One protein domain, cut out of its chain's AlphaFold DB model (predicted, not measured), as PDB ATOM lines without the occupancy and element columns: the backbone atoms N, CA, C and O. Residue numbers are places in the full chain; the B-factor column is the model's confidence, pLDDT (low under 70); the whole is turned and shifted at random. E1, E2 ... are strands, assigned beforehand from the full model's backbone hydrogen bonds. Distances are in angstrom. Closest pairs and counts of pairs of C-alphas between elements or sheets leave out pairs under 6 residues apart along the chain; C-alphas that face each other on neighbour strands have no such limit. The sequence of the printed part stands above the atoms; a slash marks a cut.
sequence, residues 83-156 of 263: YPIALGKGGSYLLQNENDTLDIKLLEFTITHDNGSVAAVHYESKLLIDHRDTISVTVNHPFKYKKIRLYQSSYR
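What this domain is: This is residues 83 to 156 of the 263 residues of the protein "ResB domain-containing protein" of Candidatus Marinimicrobia bacterium (UniProt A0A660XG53). A twisted sheet of four strands, E2 to E5, forms a wall, with strand E1 and the small hairpin of E6 and E7 over one face and the other face bare. The long hairpin of E3 and E4 runs out past the other strands at one end, and the hairpin of E2 and E3 reaches toward the other end. The printed part has 74 residues with seven named strands, E1 to E7 in order along the chain, and no named helix: the class is all strand. The four-stranded sheet has the order E2, E3, E4, E5, all antiparallel, and is a meander, each strand the antiparallel neighbour of the one before. The whole is only just compact, close to loose, with a radius of gyration of the C-alphas of 13.1 A and spans of 46 by 22 by 19 A.

How they stand to each other: E1, residues 83 to 87, pairs with no named strand. Its closest C-alpha to E3, residues 100 to 113, is that of Leu 87, 6.5 A from that of Leu 106. E2, residues 92 to 97, is an edge strand and forms an antiparallel hairpin with E3 at 136 degrees; N 95 and O 102 are 2.8 A apart, within hydrogen-bond range. E3 bends by 57 degrees at residue 107. E3 and E4, residues 120 to 129, form a hairpin at 151 degrees, with N 110 and O 124 at 2.9 A. E4 and the other edge strand, E5, residues 133 to 138, form a hairpin at 159 degrees, with N 127 and O 135 at 2.8 A. From edge to edge the strands' lines turn by 88 degrees. E6, residues 143 to 145, and E7, residues 148 to 156, form a hairpin at 142 degrees, with N 145 and O 148 at 2.9 A. The closest C-alphas of E5 and E7 are those of Thr 138 and Gln 152, 5.2 A apart. E7 and E1 are near each other, with 16 pairs of C-alphas within 10 A. E2 is apart from E5, E6 and E7.

Where its parts are: E1 begins at C-alpha 83, (163.727, 131.079, 112.311), and is 12.9 A long. E2 measures 16.1 A, E3 36.7 A, E4 25.3 A, E5 16.4 A and E6 6.7 A. E3 ends at C-alpha 113, (173.307, 106.712, 117.023). E7, 23.0 A long, bends by 50 degrees at residue 153 and ends at C-alpha 156, (165.969, 118.667, 121.504).

The domain as a whole: The two C-alphas farthest apart are those of Asn 99 and Gly 116, 46.8 A. The printed part has no cut. The link from E3 to E4, six residues, is short; the other links are tight. The mean pLDDT of the printed part is 83.5, and residues 97 to 100, 116 and 118 are under 70.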
ATOM      1  N   TYR A  83     164.624 131.168 111.174       80.81
ATOM      2  CA  TYR A  83     163.727 131.079 112.311       80.81
ATOM      3  C   TYR A  83     163.640 129.620 112.753       80.81
ATOM      4  O   TYR A  83     163.239 128.768 111.951       80.81
ATOM      5  N   PRO A  84     164.061 129.303 113.988       83.31
ATOM      6  CA  PRO A  84     163.954 127.956 114.507       83.31
ATOM      7  C   PRO A  84     162.493 127.632 114.834       83.31
ATOM      8  O   PRO A  84     161.774 128.441 115.415       83.31
ATOM      9  N   ILE A  85     162.079 126.420 114.492       85.88
ATOM     10  CA  ILE A  85     160.769 125.848 114.772       85.88
ATOM     11  C   ILE A  85     161.022 124.519 115.478       85.88
ATOM     12  O   ILE A  85     161.593 123.597 114.895       85.88
ATOM     13  N   ALA A  86     160.620 124.418 116.741       86.06
ATOM     14  CA  ALA A  86     160.683 123.165 117.484       86.06
ATOM     15  C   ALA A  86     159.353 122.419 117.336       86.06
ATOM     16  O   ALA A  86     158.298 122.987 117.605       86.06
ATOM     17  N   LEU A  87     159.405 121.153 116.920       86.50
ATOM     18  CA  LEU A  87     158.227 120.306 116.763       86.50
ATOM     19  C   LEU A  87     158.407 118.983 117.506       86.50
ATOM     20  O   LEU A  87     159.357 118.234 117.269       86.50
ATOM     21  N   GLY A  88     157.448 118.680 118.380       84.12
ATOM     22  CA  GLY A  88     157.256 117.340 118.925       84.12
ATOM     23  C   GLY A  88     156.506 116.449 117.935       84.12
ATOM     24  O   GLY A  88     155.919 116.930 116.960       84.12
ATOM     25  N   LYS A  89     156.498 115.135 118.173       84.38
ATOM     26  CA  LYS A  89     155.772 114.181 117.320       84.38
ATOM     27  C   LYS A  89     154.283 114.536 117.251       84.38
ATOM     28  O   LYS A  89     153.645 114.781 118.272       84.38
ATOM     29  N   GLY A  90     153.731 114.568 116.039       82.12
ATOM     30  CA  GLY A  90     152.360 115.005 115.768       82.12
ATOM     31  C   GLY A  90     152.177 116.525 115.753       82.12
ATOM     32  O   GLY A  90     151.069 116.984 115.479       82.12
ATOM     33  N   GLY A  91     153.235 117.297 116.032       82.00
ATOM     34  CA  GLY A  91     153.179 118.747 116.157       82.00
ATOM     35  C   GLY A  91     153.021 119.433 114.825       82.00
ATOM     36  O   GLY A  91     153.693 119.051 113.874       82.00
ATOM     37  N   SER A  92     152.142 120.428 114.771       84.75
ATOM     38  CA  SER A  92     151.912 121.265 113.597       84.75
ATOM     39  C   SER A  92     152.439 122.671 113.833       84.75
ATOM     40  O   SER A  92     152.309 123.213 114.929       84.75
ATOM     41  N   TYR A  93     152.982 123.275 112.789       83.31
ATOM     42  CA  TYR A  93     153.372 124.669 112.762       83.31
ATOM     43  C   TYR A  93     152.837 125.298 111.485       83.31
ATOM     44  O   TYR A  93     153.196 124.880 110.384       83.31
ATOM     45  N   LEU A  94     152.001 126.321 111.644       84.75
ATOM     46  CA  LEU A  94     151.526 127.123 110.531       84.75
ATOM     47  C   LEU A  94     152.492 128.280 110.314       84.75
ATOM     48  O   LEU A  94     152.533 129.235 111.090       84.75
ATOM     49  N   LEU A  95     153.248 128.204 109.233       82.06
ATOM     50  CA  LEU A  95     154.094 129.295 108.807       82.06
ATOM     51  C   LEU A  95     153.286 130.259 107.938       82.06
ATOM     52  O   LEU A  95     152.790 129.876 106.881       82.06
ATOM     53  N   GLN A  96     153.177 131.512 108.372       78.31
ATOM     54  CA  GLN A  96     152.568 132.588 107.594       78.31
ATOM     55  C   GLN A  96     153.657 133.549 107.114       78.31
ATOM     56  O   GLN A  96     154.352 134.168 107.916       78.31
ATOM     57  N   ASN A  97     153.809 133.667 105.798       69.62
ATOM     58  CA  ASN A  97     154.539 134.746 105.138       69.62
ATOM     59  C   ASN A  97     153.517 135.635 104.405       69.62
ATOM     60  O   ASN A  97     152.431 135.165 104.075       69.62
ATOM     61  N   GLU A  98     153.864 136.892 104.113       67.50
ATOM     62  CA  GLU A  98     152.982 137.956 103.591       67.50
ATOM     63  C   GLU A  98     152.061 137.537 102.429       67.50
ATOM     64  O   GLU A  98     151.018 138.148 102.224       67.50
ATOM     65  N   ASN A  99     152.428 136.499 101.668       65.56
ATOM     66  CA  ASN A  99     151.649 135.985 100.540       65.56
ATOM     67  C   ASN A  99     151.441 134.459 100.541       65.56
ATOM     68  O   ASN A  99     150.829 133.944  99.609       65.56
ATOM     69  N   ASP A 100     151.974 133.728 101.523       68.25
ATOM     70  CA  ASP A 100     151.999 132.263 101.520       68.25
ATOM     71  C   ASP A 100     151.799 131.701 102.932       68.25
ATOM     72  O   ASP A 100     152.506 132.077 103.866       68.25
ATOM     73  N   THR A 101     150.884 130.745 103.068       82.25
ATOM     74  CA  THR A 101     150.730 129.923 104.273       82.25
ATOM     75  C   THR A 101     151.249 128.520 103.998       82.25
ATOM     76  O   THR A 101     150.917 127.952 102.957       82.25
ATOM     77  N   LEU A 102     152.040 127.970 104.913       84.00
ATOM     78  CA  LEU A 102     152.574 126.614 104.836       84.00
ATOM     79  C   LEU A 102     152.303 125.907 106.163       84.00
ATOM     80  O   LEU A 102     152.871 126.297 107.183       84.00
ATOM     81  N   ASP A 103     151.450 124.885 106.153       88.50
ATOM     82  CA  ASP A 103     151.257 124.033 107.331       88.50
ATOM     83  C   ASP A 103     152.270 122.887 107.310       88.50
ATOM     84  O   ASP A 103     152.399 122.162 106.321       88.50
ATOM     85  N   ILE A 104     153.013 122.743 108.402       89.94
ATOM     86  CA  ILE A 104     154.056 121.742 108.583       89.94
ATOM     87  C   ILE A 104     153.697 120.901 109.796       89.94
ATOM     88  O   ILE A 104     153.759 121.386 110.922       89.94
ATOM     89  N   LYS A 105     153.424 119.612 109.597       89.69
ATOM     90  CA  LYS A 105     153.191 118.668 110.692       89.69
ATOM     91  C   LYS A 105     154.277 117.606 110.769       89.69
ATOM     92  O   LYS A 105     154.524 116.902 109.797       89.69
ATOM     93  N   LEU A 106     154.885 117.423 111.936       89.88
ATOM     94  CA  LEU A 106     155.821 116.329 112.181       89.88
ATOM     95  C   LEU A 106     155.060 115.011 112.348       89.88
ATOM     96  O   LEU A 106     154.319 114.833 113.313       89.88
ATOM     97  N   LEU A 107     155.258 114.071 111.427       90.12
ATOM     98  CA  LEU A 107     154.686 112.727 111.522       90.12
ATOM     99  C   LEU A 107     155.581 111.806 112.348       90.12
ATOM    100  O   LEU A 107     155.127 111.122 113.268       90.12
ATOM    101  N   GLU A 108     156.868 111.805 112.017       89.19
ATOM    102  CA  GLU A 108     157.865 110.928 112.610       89.19
ATOM    103  C   GLU A 108     159.201 111.658 112.699       89.19
ATOM    104  O   GLU A 108     159.555 112.444 111.818       89.19
ATOM    105  N   PHE A 109     159.935 111.385 113.770       88.50
ATOM    106  CA  PHE A 109     161.296 111.845 113.946       88.50
ATOM    107  C   PHE A 109     162.164 110.650 114.324       88.50
ATOM    108  O   PHE A 109     161.859 109.934 115.280       88.50
ATOM    109  N   THR A 110     163.218 110.417 113.550       87.06
ATOM    110  CA  THR A 110     164.118 109.278 113.725       87.06
ATOM    111  C   THR A 110     165.510 109.797 114.032       87.06
ATOM    112  O   THR A 110     166.026 110.638 113.300       87.06
ATOM    113  N   ILE A 111     166.127 109.283 115.096       85.00
ATOM    114  CA  ILE A 111     167.532 109.529 115.426       85.00
ATOM    115  C   ILE A 111     168.281 108.200 115.373       85.00
ATOM    116  O   ILE A 111     167.851 107.208 115.960       85.00
ATOM    117  N   THR A 112     169.422 108.191 114.694       84.88
ATOM    118  CA  THR A 112     170.346 107.060 114.641       84.88
ATOM    119  C   THR A 112     171.644 107.436 115.343       84.88
ATOM    120  O   THR A 112     172.286 108.431 114.999       84.88
ATOM    121  N   HIS A 113     172.033 106.622 116.319       82.38
ATOM    122  CA  HIS A 113     173.307 106.712 117.023       82.38
ATOM    123  C   HIS A 113     174.233 105.590 116.549       82.38
ATOM    124  O   HIS A 113     173.770 104.476 116.306       82.38
ATOM    125  N   ASP A 114     175.534 105.864 116.467       81.88
ATOM    126  CA  ASP A 114     176.534 104.800 116.357       81.88
ATOM    127  C   ASP A 114     176.645 104.056 117.692       81.88
ATOM    128  O   ASP A 114     176.409 104.637 118.754       81.88
ATOM    129  N   ASN A 115     177.017 102.774 117.642       71.50
ATOM    130  CA  ASN A 115     177.107 101.862 118.789       71.50
ATOM    131  C   ASN A 115     177.808 102.490 120.015       71.50
ATOM    132  O   ASN A 115     179.034 102.493 120.108       71.50
ATOM    133  N   GLY A 116     177.019 102.982 120.977       65.75
ATOM    134  CA  GLY A 116     177.500 103.564 122.236       65.75
ATOM    135  C   GLY A 116     177.821 105.067 122.202       65.75
ATOM    136  O   GLY A 116     178.245 105.611 123.221       65.75
ATOM    137  N   SER A 117     177.608 105.755 121.076       72.25
ATOM    138  CA  SER A 117     177.786 107.209 120.969       72.25
ATOM    139  C   SER A 117     176.572 107.972 121.500       72.25
ATOM    140  O   SER A 117     175.434 107.728 121.103       72.25
ATOM    141  N   VAL A 118     176.826 108.982 122.337       69.25
ATOM    142  CA  VAL A 118     175.805 109.948 122.783       69.25
ATOM    143  C   VAL A 118     175.392 110.888 121.641       69.25
ATOM    144  O   VAL A 118     174.264 111.375 121.609       69.25
ATOM    145  N   ALA A 119     176.279 111.125 120.670       73.00
ATOM    146  CA  ALA A 119     175.993 111.969 119.517       73.00
ATOM    147  C   ALA A 119     175.240 111.188 118.434       73.00
ATOM    148  O   ALA A 119     175.645 110.081 118.064       73.00
ATOM    149  N   ALA A 120     174.164 111.783 117.918       73.19
ATOM    150  CA  ALA A 120     173.455 111.269 116.757       73.19
ATOM    151  C   ALA A 120     174.327 111.373 115.499       73.19
ATOM    152  O   ALA A 120     174.897 112.424 115.207       73.19
ATOM    153  N   VAL A 121     174.382 110.290 114.733       79.62
ATOM    154  CA  VAL A 121     175.051 110.221 113.425       79.62
ATOM    155  C   VAL A 121     174.112 110.724 112.339       79.62
ATOM    156  O   VAL A 121     174.525 111.390 111.390       79.62
ATOM    157  N   HIS A 122     172.826 110.415 112.495       81.44
ATOM    158  CA  HIS A 122     171.786 110.818 111.572       81.44
ATOM    159  C   HIS A 122     170.508 111.158 112.325       81.44
ATOM    160  O   HIS A 122     170.173 110.515 113.317       81.44
ATOM    161  N   TYR A 123     169.791 112.164 111.841       85.62
ATOM    162  CA  TYR A 123     168.429 112.417 112.266       85.62
ATOM    163  C   TYR A 123     167.596 112.930 111.094       85.62
ATOM    164  O   TYR A 123     168.055 113.749 110.290       85.62
ATOM    165  N   GLU A 124     166.383 112.399 111.001       88.44
ATOM    166  CA  GLU A 124     165.450 112.588 109.895       88.44
ATOM    167  C   GLU A 124     164.080 112.976 110.444       88.44
ATOM    168  O   GLU A 124     163.546 112.321 111.341       88.44
ATOM    169  N   SER A 125     163.498 114.029 109.870       90.50
ATOM    170  CA  SER A 125     162.116 114.426 110.134       90.50
ATOM    171  C   SER A 125     161.239 114.078 108.944       90.50
ATOM    172  O   SER A 125     161.457 114.608 107.850       90.50
ATOM    173  N   LYS A 126     160.210 113.258 109.166       91.94
ATOM    174  CA  LYS A 126     159.124 113.071 108.202       91.94
ATOM    175  C   LYS A 126     158.031 114.086 108.477       91.94
ATOM    176  O   LYS A 126     157.383 114.046 109.526       91.94
ATOM    177  N   LEU A 127     157.833 114.992 107.532       92.25
ATOM    178  CA  LEU A 127     156.893 116.099 107.641       92.25
ATOM    179  C   LEU A 127     155.732 115.889 106.672       92.25
ATOM    180  O   LEU A 127     155.941 115.486 105.532       92.25
ATOM    181  N   LEU A 128     154.523 116.198 107.121       92.44
ATOM    182  CA  LEU A 128     153.351 116.387 106.282       92.44
ATOM    183  C   LEU A 128     153.209 117.880 105.993       92.44
ATOM    184  O   LEU A 128     153.092 118.677 106.922       92.44
ATOM    185  N   ILE A 129     153.218 118.237 104.716       90.25
ATOM    186  CA  ILE A 129     153.134 119.607 104.220       90.25
ATOM    187  C   ILE A 129     151.745 119.848 103.632       90.25
ATOM    188  O   ILE A 129     151.270 119.048 102.820       90.25
ATOM    189  N   ASP A 130     151.090 120.931 104.062       88.12
ATOM    190  CA  ASP A 130     149.757 121.365 103.609       88.12
ATOM    191  C   ASP A 130     148.715 120.223 103.605       88.12
ATOM    192  O   ASP A 130     147.852 120.129 102.729       88.12
ATOM    193  N   HIS A 131     148.830 119.305 104.572       86.06
ATOM    194  CA  HIS A 131     148.017 118.087 104.714       86.06
ATOM    195  C   HIS A 131     148.006 117.133 103.504       86.06
ATOM    196  O   HIS A 131     147.107 116.296 103.397       86.06
ATOM    197  N   ARG A 132     148.972 117.240 102.587       86.62
ATOM    198  CA  ARG A 132     148.980 116.476 101.327       86.62
ATOM    199  C   ARG A 132     150.278 115.724 101.115       86.62
ATOM    200  O   ARG A 132     150.262 114.508 100.947       86.62
ATOM    201  N   ASP A 133     151.391 116.443 101.146       87.75
ATOM    202  CA  ASP A 133     152.675 115.898 100.731       87.75
ATOM    203  C   ASP A 133     153.464 115.427 101.946       87.75
ATOM    204  O   ASP A 133     153.664 116.176 102.899       87.75
ATOM    205  N   THR A 134     153.928 114.181 101.917       92.06
ATOM    206  CA  THR A 134     154.856 113.674 102.933       92.06
ATOM    207  C   THR A 134     156.279 113.784 102.410       92.06
ATOM    208  O   THR A 134     156.592 113.272 101.335       92.06
ATOM    209  N   ILE A 135     157.142 114.443 103.172       91.56
ATOM    210  CA  ILE A 135     158.535 114.693 102.809       91.56
ATOM    211  C   ILE A 135     159.471 114.255 103.931       91.56
ATOM    212  O   ILE A 135     159.078 114.211 105.096       91.56
ATOM    213  N   SER A 136     160.731 114.026 103.580       90.62
ATOM    214  CA  SER A 136     161.812 113.792 104.536       90.62
ATOM    215  C   SER A 136     162.809 114.942 104.506       90.62
ATOM    216  O   SER A 136     163.262 115.342 103.431       90.62
ATOM    217  N   VAL A 137     163.177 115.458 105.679       88.38
ATOM    218  CA  VAL A 137     164.188 116.514 105.835       88.38
ATOM    219  C   VAL A 137     165.333 116.002 106.707       88.38
ATOM    220  O   VAL A 137     165.106 115.453 107.784       88.38
ATOM    221  N   THR A 138     166.570 116.195 106.239       85.81
ATOM    222  CA  THR A 138     167.807 115.804 106.942       85.81
ATOM    223  C   THR A 138     168.825 116.950 106.924       85.81
ATOM    224  O   THR A 138     168.678 117.900 106.152       85.81
ATOM    225  N   VAL A 139     169.868 116.870 107.762       72.31
ATOM    226  CA  VAL A 139     170.838 117.959 108.058       72.31
ATOM    227  C   VAL A 139     171.490 118.587 106.815       72.31
ATOM    228  O   VAL A 139     171.874 119.751 106.835       72.31
ATOM    229  N   ASN A 140     171.553 117.859 105.697       72.06
ATOM    230  CA  ASN A 140     172.145 118.336 104.440       72.06
ATOM    231  C   ASN A 140     171.199 118.280 103.231       72.06
ATOM    232  O   ASN A 140     171.608 118.609 102.119       72.06
ATOM    233  N   HIS A 141     169.937 117.905 103.439       84.00
ATOM    234  CA  HIS A 141     168.930 117.834 102.381       84.00
ATOM    235  C   HIS A 141     167.739 118.711 102.768       84.00
ATOM    236  O   HIS A 141     166.754 118.207 103.313       84.00
ATOM    237  N   PRO A 142     167.838 120.036 102.540       85.62
ATOM    238  CA  PRO A 142     166.740 120.935 102.833       85.62
ATOM    239  C   PRO A 142     165.581 120.706 101.872       85.62
ATOM    240  O   PRO A 142     165.776 120.539 100.664       85.62
ATOM    241  N   PHE A 143     164.364 120.801 102.394       88.81
ATOM    242  CA  PHE A 143     163.175 120.850 101.559       88.81
ATOM    243  C   PHE A 143     162.950 122.274 101.053       88.81
ATOM    244  O   PHE A 143     163.087 123.240 101.803       88.81
ATOM    245  N   LYS A 144     162.605 122.413  99.772       87.12
ATOM    246  CA  LYS A 144     162.315 123.701  99.140       87.12
ATOM    247  C   LYS A 144     160.834 123.784  98.792       87.12
ATOM    248  O   LYS A 144     160.346 122.980  98.007       87.12
ATOM    249  N   TYR A 145     160.182 124.841  99.259       82.94
ATOM    250  CA  TYR A 145     158.816 125.196  98.891       82.94
ATOM    251  C   TYR A 145     158.778 126.652  98.435       82.94
ATOM    252  O   TYR A 145     158.996 127.563  99.226       82.94
ATOM    253  N   LYS A 146     158.545 126.913  97.145       83.12
ATOM    254  CA  LYS A 146     158.606 128.277  96.579       83.12
ATOM    255  C   LYS A 146     159.936 128.985  96.941       83.12
ATOM    256  O   LYS A 146     161.003 128.543  96.499       83.12
ATOM    257  N   LYS A 147     159.881 130.079  97.717       78.44
ATOM    258  CA  LYS A 147     161.040 130.845  98.230       78.44
ATOM    259  C   LYS A 147     161.528 130.367  99.602       78.44
ATOM    260  O   LYS A 147     162.527 130.867 100.106       78.44
ATOM    261  N   ILE A 148     160.831 129.409 100.193       82.88
ATOM    262  CA  ILE A 148     161.072 128.885 101.526       82.88
ATOM    263  C   ILE A 148     161.994 127.677 101.434       82.88
ATOM    264  O   ILE A 148     161.872 126.844 100.528       82.88
ATOM    265  N   ARG A 149     162.908 127.571 102.394       87.50
ATOM    266  CA  ARG A 149     163.658 126.347 102.650       87.50
ATOM    267  C   ARG A 149     163.507 125.930 104.102       87.50
ATOM    268  O   ARG A 149     163.650 126.761 104.994       87.50
ATOM    269  N   LEU A 150     163.243 124.645 104.306       88.00
ATOM    270  CA  LEU A 150     163.214 124.006 105.612       88.00
ATOM    271  C   LEU A 150     164.479 123.175 105.769       88.00
ATOM    272  O   LEU A 150     164.750 122.276 104.969       88.00
ATOM    273  N   TYR A 151     165.255 123.499 106.792       87.81
ATOM    274  CA  TYR A 151     166.470 122.796 107.161       87.81
ATOM    275  C   TYR A 151     166.228 122.009 108.436       87.81
ATOM    276  O   TYR A 151     165.594 122.500 109.362       87.81
ATOM    277  N   GLN A 152     166.789 120.812 108.507       87.44
ATOM    278  CA  GLN A 152     166.939 120.129 109.778       87.44
ATOM    279  C   GLN A 152     168.173 120.712 110.478       87.44
ATOM    280  O   GLN A 152     169.284 120.536 109.982       87.44
ATOM    281  N   SER A 153     167.983 121.424 111.590       84.06
ATOM    282  CA  SER A 153     169.080 122.119 112.279       84.06
ATOM    283  C   SER A 153     169.636 121.307 113.441       84.06
ATOM    284  O   SER A 153     170.841 121.089 113.542       84.06
ATOM    285  N   SER A 154     168.755 120.840 114.323       84.06
ATOM    286  CA  SER A 154     169.139 120.084 115.515       84.06
ATOM    287  C   SER A 154     167.969 119.241 116.021       84.06
ATOM    288  O   SER A 154     166.936 119.120 115.359       84.06
ATOM    289  N   TYR A 155     168.142 118.628 117.183       86.44
ATOM    290  CA  TYR A 155     167.098 117.941 117.925       86.44
ATOM    291  C   TYR A 155     167.167 118.374 119.383       86.44
ATOM    292  O   TYR A 155     168.224 118.783 119.871       86.44
ATOM    293  N   ARG A 156     166.037 118.314 120.082       85.88
ATOM    294  CA  ARG A 156     165.969 118.667 121.504       85.88
ATOM    295  C   ARG A 156     164.974 117.784 122.229       85.88
ATOM    296  O   ARG A 156     164.004 117.326 121.636       85.88
TER     297      ARG A 156